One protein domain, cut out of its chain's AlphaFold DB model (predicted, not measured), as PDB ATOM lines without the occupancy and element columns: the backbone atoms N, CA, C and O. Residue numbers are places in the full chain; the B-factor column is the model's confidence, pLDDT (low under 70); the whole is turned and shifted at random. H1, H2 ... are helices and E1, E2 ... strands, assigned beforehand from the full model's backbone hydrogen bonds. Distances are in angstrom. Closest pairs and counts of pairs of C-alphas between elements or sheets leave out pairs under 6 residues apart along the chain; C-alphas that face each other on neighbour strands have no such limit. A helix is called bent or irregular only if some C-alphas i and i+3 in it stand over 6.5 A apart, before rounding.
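Overview. This is residues 7 to 75 of the 733 residues of the protein "Helicase" of Trema orientale (UniProt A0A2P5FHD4). A small head of two short parallel strands, E1 and E2, and the helix H1 has one long arm: the link of residues 43 to 55 runs out from E2, and the long helix H2 folds back so that its last residues meet H1. At the other end, residues 31 to 36 stick out. The printed part has 69 residues, with the named elements E1, H1, E2 and H2 in that order; the class is mixed, helices and strands, with 32 residues, under half, in named elements. It is compact, with a radius of gyration of the C-alphas of 12.2 A, and elongated, spanning 38 by 25 by 19 A.

Along the chain. E1, residues 7 to 9, begins at C-alpha 7 (149.709, -3.468, -176.201). H1, residues 20 to 29, is 12.4 A long, neither bent nor irregular, but only just: C-alphas 26 and 29 are 6.1 A apart. E2 is residues 39 to 42, 10.1 A long. H2, residues 56 to 70, is 21.2 A long and ends at C-alpha 70 (155.628, -5.462, -168.346).

Arrangement. E1 and E2 are parallel neighbours at 11 degrees, with N 7 and O 39 within hydrogen-bond range at 2.8 A. E1, H1 and E2 form a strand-helix-strand unit, two parallel neighbour strands with a helix between them along the chain, and its crossover is right-handed. H2 touches H1 with residues 69 to 70 alone; the closest C-alphas, of Met 25 and Leu 70, are 6.8 A apart. They run the same way at a steep tilt of 55 degrees. The closest C-alphas of E2 and H2, Val 40 and Leu 70, are 6.9 A apart. E1 and H2 are apart. In H1 and H2 every O i to N i+4 pair is within hydrogen-bond range.

Size, cuts and confidence. The C-alphas of Lys 36 and Ser 54, the two farthest apart, are 38.5 A apart. The printed part has no cut. The link from E2 to H2 is long. Confidence is low, under 70, at residues 49 to 58, of which 56 to 58 belong to H2.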
ATOM      1  N   LEU A   7     150.364  -2.432-176.991       84.62
ATOM      2  CA  LEU A   7     149.709  -3.468-176.201       84.62
ATOM      3  C   LEU A   7     149.074  -2.828-174.962       84.62
ATOM      4  O   LEU A   7     149.785  -2.299-174.109       84.62
ATOM      5  N   ILE A   8     147.748  -2.898-174.852       87.19
ATOM      6  CA  ILE A   8     147.002  -2.383-173.698       87.19
ATOM      7  C   ILE A   8     146.602  -3.555-172.803       87.19
ATOM      8  O   ILE A   8     146.007  -4.522-173.275       87.19
ATOM      9  N   LEU A   9     146.936  -3.471-171.516       83.94
ATOM     10  CA  LEU A   9     146.617  -4.481-170.509       83.94
ATOM     11  C   LEU A   9     145.763  -3.851-169.413       83.94
ATOM     12  O   LEU A   9     146.256  -3.029-168.640       83.94
ATOM     13  N   ASP A  10     144.501  -4.257-169.331       84.69
ATOM     14  CA  ASP A  10     143.645  -3.914-168.197       84.69
ATOM     15  C   ASP A  10     143.866  -4.890-167.034       84.69
ATOM     16  O   ASP A  10     144.184  -6.064-167.249       84.69
ATOM     17  N   GLU A  11     143.753  -4.387-165.807       82.19
ATOM     18  CA  GLU A  11     144.133  -5.069-164.563       82.19
ATOM     19  C   GLU A  11     145.520  -5.737-164.653       82.19
ATOM     20  O   GLU A  11     145.744  -6.909-164.324       82.19
ATOM     21  N   CYS A  12     146.501  -4.959-165.120       85.25
ATOM     22  CA  CYS A  12     147.836  -5.447-165.474       85.25
ATOM     23  C   CYS A  12     148.597  -6.095-164.298       85.25
ATOM     24  O   CYS A  12     149.512  -6.893-164.511       85.25
ATOM     25  N   HIS A  13     148.180  -5.834-163.055       82.44
ATOM     26  CA  HIS A  13     148.724  -6.445-161.842       82.44
ATOM     27  C   HIS A  13     148.538  -7.977-161.784       82.44
ATOM     28  O   HIS A  13     149.238  -8.658-161.027       82.44
ATOM     29  N   HIS A  14     147.642  -8.547-162.601       81.12
ATOM     30  CA  HIS A  14     147.504  -9.995-162.763       81.12
ATOM     31  C   HIS A  14     148.654 -10.640-163.546       81.12
ATOM     32  O   HIS A  14     148.747 -11.867-163.550       81.12
ATOM     33  N   ALA A  15     149.556  -9.872-164.175       82.00
ATOM     34  CA  ALA A  15     150.693 -10.362-164.968       82.00
ATOM     35  C   ALA A  15     151.816 -11.017-164.131       82.00
ATOM     36  O   ALA A  15     153.003 -10.743-164.295       82.00
ATOM     37  N   VAL A  16     151.446 -11.930-163.239       77.00
ATOM     38  CA  VAL A  16     152.322 -12.674-162.337       77.00
ATOM     39  C   VAL A  16     152.072 -14.177-162.468       77.00
ATOM     40  O   VAL A  16     151.011 -14.626-162.906       77.00
ATOM     41  N   LYS A  17     153.045 -14.990-162.042       78.75
ATOM     42  CA  LYS A  17     152.954 -16.462-162.059       78.75
ATOM     43  C   LYS A  17     152.592 -16.989-163.465       78.75
ATOM     44  O   LYS A  17     153.208 -16.573-164.443       78.75
ATOM     45  N   LYS A  18     151.617 -17.903-163.550       77.88
ATOM     46  CA  LYS A  18     151.123 -18.551-164.777       77.88
ATOM     47  C   LYS A  18     149.908 -17.840-165.401       77.88
ATOM     48  O   LYS A  18     149.160 -18.466-166.141       77.88
ATOM     49  N   HIS A  19     149.659 -16.571-165.072       78.75
ATOM     50  CA  HIS A  19     148.561 -15.826-165.692       78.75
ATOM     51  C   HIS A  19     148.801 -15.655-167.205       78.75
ATOM     52  O   HIS A  19     149.959 -15.444-167.584       78.75
ATOM     53  N   PRO A  20     147.764 -15.663-168.068       81.06
ATOM     54  CA  PRO A  20     147.921 -15.459-169.510       81.06
ATOM     55  C   PRO A  20     148.750 -14.222-169.869       81.06
ATOM     56  O   PRO A  20     149.655 -14.318-170.687       81.06
ATOM     57  N   TYR A  21     148.552 -13.091-169.181       84.31
ATOM     58  CA  TYR A  21     149.394 -11.896-169.375       84.31
ATOM     59  C   TYR A  21     150.878 -12.156-169.097       84.31
ATOM     60  O   TYR A  21     151.742 -11.704-169.840       84.31
ATOM     61  N   SER A  22     151.192 -12.916-168.044       81.56
ATOM     62  CA  SER A  22     152.575 -13.279-167.724       81.56
ATOM     63  C   SER A  22     153.186 -14.139-168.832       81.56
ATOM     64  O   SER A  22     154.336 -13.892-169.196       81.56
ATOM     65  N   LEU A  23     152.417 -15.090-169.377       81.44
ATOM     66  CA  LEU A  23     152.832 -15.972-170.472       81.44
ATOM     67  C   LEU A  23     153.044 -15.192-171.769       81.44
ATOM     68  O   LEU A  23     154.117 -15.298-172.353       81.44
ATOM     69  N   VAL A  24     152.098 -14.324-172.150       86.00
ATOM     70  CA  VAL A  24     152.226 -13.430-173.314       86.00
ATOM     71  C   VAL A  24     153.513 -12.610-173.220       86.00
ATOM     72  O   VAL A  24     154.287 -12.542-174.179       86.00
ATOM     73  N   MET A  25     153.796 -12.051-172.041       85.25
ATOM     74  CA  MET A  25     155.008 -11.263-171.851       85.25
ATOM     75  C   MET A  25     156.287 -12.117-171.894       85.25
ATOM     76  O   MET A  25     157.259 -11.714-172.521       85.25
ATOM     77  N   SER A  26     156.335 -13.302-171.270       83.19
ATOM     78  CA  SER A  26     157.554 -14.137-171.307       83.19
ATOM     79  C   SER A  26     157.797 -14.847-172.632       83.19
ATOM     80  O   SER A  26     158.944 -14.919-173.054       83.19
ATOM     81  N   GLU A  27     156.759 -15.402-173.253       85.06
ATOM     82  CA  GLU A  27     156.893 -16.288-174.415       85.06
ATOM     83  C   GLU A  27     156.933 -15.514-175.732       85.06
ATOM     84  O   GLU A  27     157.611 -15.941-176.664       85.06
ATOM     85  N   PHE A  28     156.270 -14.351-175.801       84.81
ATOM     86  CA  PHE A  28     156.146 -13.576-177.039       84.81
ATOM     87  C   PHE A  28     156.788 -12.187-176.958       84.81
ATOM     88  O   PHE A  28     157.467 -11.777-177.896       84.81
ATOM     89  N   TYR A  29     156.598 -11.433-175.868       86.19
ATOM     90  CA  TYR A  29     157.142 -10.068-175.769       86.19
ATOM     91  C   TYR A  29     158.663 -10.064-175.549       86.19
ATOM     92  O   TYR A  29     159.406  -9.472-176.331       86.19
ATOM     93  N   HIS A  30     159.147 -10.751-174.510       86.00
ATOM     94  CA  HIS A  30     160.571 -10.739-174.141       86.00
ATOM     95  C   HIS A  30     161.462 -11.520-175.113       86.00
ATOM     96  O   HIS A  30     162.649 -11.213-175.219       86.00
ATOM     97  N   THR A  31     160.896 -12.472-175.854       85.88
ATOM     98  CA  THR A  31     161.575 -13.202-176.938       85.88
ATOM     99  C   THR A  31     161.718 -12.366-178.213       85.88
ATOM    100  O   THR A  31     162.599 -12.642-179.026       85.88
ATOM    101  N   THR A  32     160.906 -11.315-178.380       84.50
ATOM    102  CA  THR A  32     161.000 -10.386-179.515       84.50
ATOM    103  C   THR A  32     162.178  -9.412-179.315       84.50
ATOM    104  O   THR A  32     162.363  -8.902-178.198       84.50
ATOM    105  N   PRO A  33     162.975  -9.110-180.365       84.81
ATOM    106  CA  PRO A  33     164.033  -8.097-180.317       84.81
ATOM    107  C   PRO A  33     163.504  -6.741-179.858       84.81
ATOM    108  O   PRO A  33     162.388  -6.359-180.208       84.81
ATOM    109  N   LYS A  34     164.300  -6.001-179.081       81.12
ATOM    110  CA  LYS A  34     163.847  -4.790-178.380       81.12
ATOM    111  C   LYS A  34     163.317  -3.708-179.322       81.12
ATOM    112  O   LYS A  34     162.396  -2.986-178.964       81.12
ATOM    113  N   GLU A  35     163.872  -3.629-180.523       82.56
ATOM    114  CA  GLU A  35     163.536  -2.657-181.564       82.56
ATOM    115  C   GLU A  35     162.167  -2.926-182.203       82.56
ATOM    116  O   GLU A  35     161.600  -2.039-182.832       82.56
ATOM    117  N   LYS A  36     161.639  -4.144-182.041       79.38
ATOM    118  CA  LYS A  36     160.374  -4.600-182.630       79.38
ATOM    119  C   LYS A  36     159.288  -4.885-181.588       79.38
ATOM    120  O   LYS A  36     158.277  -5.513-181.904       79.38
ATOM    121  N   ARG A  37     159.512  -4.500-180.329       84.00
ATOM    122  CA  ARG A  37     158.533  -4.697-179.257       84.00
ATOM    123  C   ARG A  37     157.438  -3.628-179.337       84.00
ATOM    124  O   ARG A  37     157.777  -2.455-179.500       84.00
ATOM    125  N   PRO A  38     156.154  -3.998-179.177       83.19
ATOM    126  CA  PRO A  38     155.090  -3.016-178.997       83.19
ATOM    127  C   PRO A  38     155.357  -2.161-177.756       83.19
ATOM    128  O   PRO A  38     155.895  -2.651-176.767       83.19
ATOM    129  N   SER A  39     154.908  -0.908-177.759       85.44
ATOM    130  CA  SER A  39     154.796  -0.154-176.505       85.44
ATOM    131  C   SER A  39     153.746  -0.816-175.611       85.44
ATOM    132  O   SER A  39     152.737  -1.298-176.119       85.44
ATOM    133  N   VAL A  40     153.952  -0.848-174.296       87.12
ATOM    134  CA  VAL A  40     153.004  -1.461-173.353       87.12
ATOM    135  C   VAL A  40     152.358  -0.373-172.504       87.12
ATOM    136  O   VAL A  40     153.040   0.487-171.952       87.12
ATOM    137  N   PHE A  41     151.033  -0.410-172.398       86.88
ATOM    138  CA  PHE A  41     150.258   0.450-171.516       86.88
ATOM    139  C   PHE A  41     149.402  -0.413-170.590       86.88
ATOM    140  O   PHE A  41     148.524  -1.146-171.039       86.88
ATOM    141  N   GLY A  42     149.684  -0.353-169.290       85.56
ATOM    142  CA  GLY A  42     148.970  -1.118-168.273       85.56
ATOM    143  C   GLY A  42     148.097  -0.226-167.398       85.56
ATOM    144  O   GLY A  42     148.590   0.759-166.852       85.56
ATOM    145  N   MET A  43     146.836  -0.605-167.211       86.31
ATOM    146  CA  MET A  43     145.925   0.020-166.253       86.31
ATOM    147  C   MET A  43     145.696  -0.931-165.080       86.31
ATOM    148  O   MET A  43     145.580  -2.141-165.257       86.31
ATOM    149  N   THR A  44     145.685  -0.400-163.859       83.75
ATOM    150  CA  THR A  44     145.366  -1.180-162.658       83.75
ATOM    151  C   THR A  44     144.944  -0.263-161.516       83.75
ATOM    152  O   THR A  44     145.495   0.827-161.352       83.75
ATOM    153  N   ALA A  45     143.999  -0.718-160.691       74.69
ATOM    154  CA  ALA A  45     143.635  -0.029-159.452       74.69
ATOM    155  C   ALA A  45     144.733  -0.129-158.376       74.69
ATOM    156  O   ALA A  45     144.843   0.742-157.513       74.69
ATOM    157  N   SER A  46     145.555  -1.184-158.421       78.62
ATOM    158  CA  SER A  46     146.711  -1.368-157.540       78.62
ATOM    159  C   SER A  46     147.822  -2.131-158.269       78.62
ATOM    160  O   SER A  46     147.562  -3.201-158.821       78.62
ATOM    161  N   PRO A  47     149.078  -1.655-158.257       74.56
ATOM    162  CA  PRO A  47     150.186  -2.336-158.926       74.56
ATOM    163  C   PRO A  47     150.658  -3.597-158.185       74.56
ATOM    164  O   PRO A  47     151.477  -4.348-158.707       74.56
ATOM    165  N   VAL A  48     150.178  -3.854-156.963       72.81
ATOM    166  CA  VAL A  48     150.661  -4.965-156.137       72.81
ATOM    167  C   VAL A  48     149.509  -5.786-155.581       72.81
ATOM    168  O   VAL A  48     148.614  -5.277-154.907       72.81
ATOM    169  N   ASN A  49     149.607  -7.104-155.759       65.94
ATOM    170  CA  ASN A  49     148.804  -8.050-154.998       65.94
ATOM    171  C   ASN A  49     149.435  -8.221-153.599       65.94
ATOM    172  O   ASN A  49     150.495  -8.845-153.434       65.94
ATOM    173  N   LEU A  50     148.817  -7.601-152.588       62.12
ATOM    174  CA  LEU A  50     149.370  -7.428-151.235       62.12
ATOM    175  C   LEU A  50     149.457  -8.721-150.397       62.12
ATOM    176  O   LEU A  50     149.912  -8.682-149.256       62.12
ATOM    177  N   LYS A  51     149.100  -9.894-150.944       56.00
ATOM    178  CA  LYS A  51     149.329 -11.183-150.265       56.00
ATOM    179  C   LYS A  51     150.824 -11.360-149.945       56.00
ATOM    180  O   LYS A  51     151.643 -11.476-150.861       56.00
ATOM    181  N   GLY A  52     151.169 -11.363-148.655       50.84
ATOM    182  CA  GLY A  52     152.543 -11.521-148.163       50.84
ATOM    183  C   GLY A  52     153.432 -10.278-148.291       50.84
ATOM    184  O   GLY A  52     154.632 -10.430-148.474       50.84
ATOM    185  N   VAL A  53     152.867  -9.064-148.283       57.00
ATOM    186  CA  VAL A  53     153.647  -7.819-148.147       57.00
ATOM    187  C   VAL A  53     153.666  -7.431-146.674       57.00
ATOM    188  O   VAL A  53     152.622  -7.113-146.115       57.00
ATOM    189  N   SER A  54     154.840  -7.501-146.050       56.47
ATOM    190  CA  SER A  54     155.044  -7.164-144.633       56.47
ATOM    191  C   SER A  54     155.709  -5.804-144.432       56.47
ATOM    192  O   SER A  54     155.633  -5.243-143.343       56.47
ATOM    193  N   SER A  55     156.356  -5.268-145.469       62.78
ATOM    194  CA  SER A  55     157.131  -4.031-145.393       62.78
ATOM    195  C   SER A  55     157.016  -3.182-146.665       62.78
ATOM    196  O   SER A  55     156.675  -3.673-147.743       62.78
ATOM    197  N   GLN A  56     157.357  -1.894-146.548       66.00
ATOM    198  CA  GLN A  56     157.487  -0.980-147.691       66.00
ATOM    199  C   GLN A  56     158.506  -1.496-148.724       66.00
ATOM    200  O   GLN A  56     158.296  -1.365-149.928       66.00
ATOM    201  N   VAL A  57     159.564  -2.173-148.266       67.81
ATOM    202  CA  VAL A  57     160.587  -2.776-149.131       67.81
ATOM    203  C   VAL A  57     159.993  -3.895-149.992       67.81
ATOM    204  O   VAL A  57     160.232  -3.938-151.200       67.81
ATOM    205  N   ASP A  58     159.153  -4.755-149.412       69.44
ATOM    206  CA  ASP A  58     158.473  -5.830-150.150       69.44
ATOM    207  C   ASP A  58     157.546  -5.268-151.238       69.44
ATOM    208  O   ASP A  58     157.442  -5.815-152.340       69.44
ATOM    209  N   CYS A  59     156.882  -4.150-150.937       71.94
ATOM    210  CA  CYS A  59     156.037  -3.427-151.879       71.94
ATOM    211  C   CYS A  59     156.858  -2.889-153.062       71.94
ATOM    212  O   CYS A  59     156.518  -3.145-154.220       71.94
ATOM    213  N   ALA A  60     157.986  -2.232-152.779       74.38
ATOM    214  CA  ALA A  60     158.898  -1.704-153.788       74.38
ATOM    215  C   ALA A  60     159.447  -2.798-154.722       74.38
ATOM    216  O   ALA A  60     159.527  -2.608-155.940       74.38
ATOM    217  N   ILE A  61     159.801  -3.962-154.165       76.19
ATOM    218  CA  ILE A  61     160.278  -5.118-154.937       76.19
ATOM    219  C   ILE A  61     159.174  -5.641-155.857       76.19
ATOM    220  O   ILE A  61     159.422  -5.891-157.036       76.19
ATOM    221  N   LYS A  62     157.940  -5.783-155.357       77.25
ATOM    222  CA  LYS A  62     156.820  -6.269-156.175       77.25
ATOM    223  C   LYS A  62     156.467  -5.315-157.315       77.25
ATOM    224  O   LYS A  62     156.222  -5.798-158.417       77.25
ATOM    225  N   ILE A  63     156.500  -4.002-157.079       81.44
ATOM    226  CA  ILE A  63     156.311  -3.002-158.139       81.44
ATOM    227  C   ILE A  63     157.407  -3.148-159.199       81.44
ATOM    228  O   ILE A  63     157.088  -3.298-160.372       81.44
ATOM    229  N   ARG A  64     158.685  -3.225-158.797       81.19
ATOM    230  CA  ARG A  64     159.807  -3.406-159.740       81.19
ATOM    231  C   ARG A  64     159.698  -4.694-160.553       81.19
ATOM    232  O   ARG A  64     160.011  -4.704-161.740       81.19
ATOM    233  N   ASN A  65     159.242  -5.779-159.931       81.56
ATOM    234  CA  ASN A  65     159.014  -7.040-160.631       81.56
ATOM    235  C   ASN A  65     157.924  -6.897-161.698       81.56
ATOM    236  O   ASN A  65     158.079  -7.433-162.793       81.56
ATOM    237  N   LEU A  66     156.843  -6.166-161.399       84.19
ATOM    238  CA  LEU A  66     155.790  -5.889-162.372       84.19
ATOM    239  C   LEU A  66     156.298  -4.991-163.509       84.19
ATOM    240  O   LEU A  66     156.073  -5.311-164.671       84.19
ATOM    241  N   GLU A  67     157.042  -3.931-163.188       84.50
ATOM    242  CA  GLU A  67     157.661  -3.022-164.164       84.50
ATOM    243  C   GLU A  67     158.597  -3.766-165.120       84.50
ATOM    244  O   GLU A  67     158.484  -3.645-166.337       84.50
ATOM    245  N   SER A  68     159.480  -4.611-164.581       83.75
ATOM    246  CA  SER A  68     160.395  -5.423-165.388       83.75
ATOM    247  C   SER A  68     159.658  -6.457-166.237       83.75
ATOM    248  O   SER A  68     160.075  -6.734-167.362       83.75
ATOM    249  N   LYS A  69     158.568  -7.036-165.719       83.25
ATOM    250  CA  LYS A  69     157.774  -8.025-166.450       83.25
ATOM    251  C   LYS A  69     156.999  -7.385-167.598       83.25
ATOM    252  O   LYS A  69     156.951  -7.988-168.670       83.25
ATOM    253  N   LEU A  70     156.421  -6.206-167.369       84.81
ATOM    254  CA  LEU A  70     155.628  -5.462-168.346       84.81
ATOM    255  C   LEU A  70     156.458  -4.536-169.248       84.81
ATOM    256  O   LEU A  70     155.909  -3.988-170.196       84.81
ATOM    257  N   ASP A  71     157.753  -4.361-168.962       84.50
ATOM    258  CA  ASP A  71     158.635  -3.396-169.639       84.50
ATOM    259  C   ASP A  71     158.014  -1.984-169.649       84.50
ATOM    260  O   ASP A  71     157.958  -1.295-170.662       84.50
ATOM    261  N   SER A  72     157.457  -1.596-168.498       84.56
ATOM    262  CA  SER A  72     156.681  -0.369-168.285       84.56
ATOM    263  C   SER A  72     157.029   0.253-166.935       84.56
ATOM    264  O   SER A  72     157.457  -0.451-166.024       84.56
ATOM    265  N   THR A  73     156.818   1.559-166.778       83.12
ATOM    266  CA  THR A  73     157.017   2.271-165.501       83.12
ATOM    267  C   THR A  73     155.674   2.585-164.854       83.12
ATOM    268  O   THR A  73     154.735   2.991-165.541       83.12
ATOM    269  N   VAL A  74     155.572   2.407-163.535       84.56
ATOM    270  CA  VAL A  74     154.364   2.775-162.789       84.56
ATOM    271  C   VAL A  74     154.329   4.288-162.588       84.56
ATOM    272  O   VAL A  74     155.232   4.867-161.988       84.56
ATOM    273  N   CYS A  75     153.245   4.913-163.046       81.06
ATOM    274  CA  CYS A  75     152.996   6.344-162.899       81.06
ATOM    275  C   CYS A  75     151.701   6.573-162.110       81.06
ATOM    276  O   CYS A  75     150.696   5.909-162.357       81.06
TER     277      CYS A  75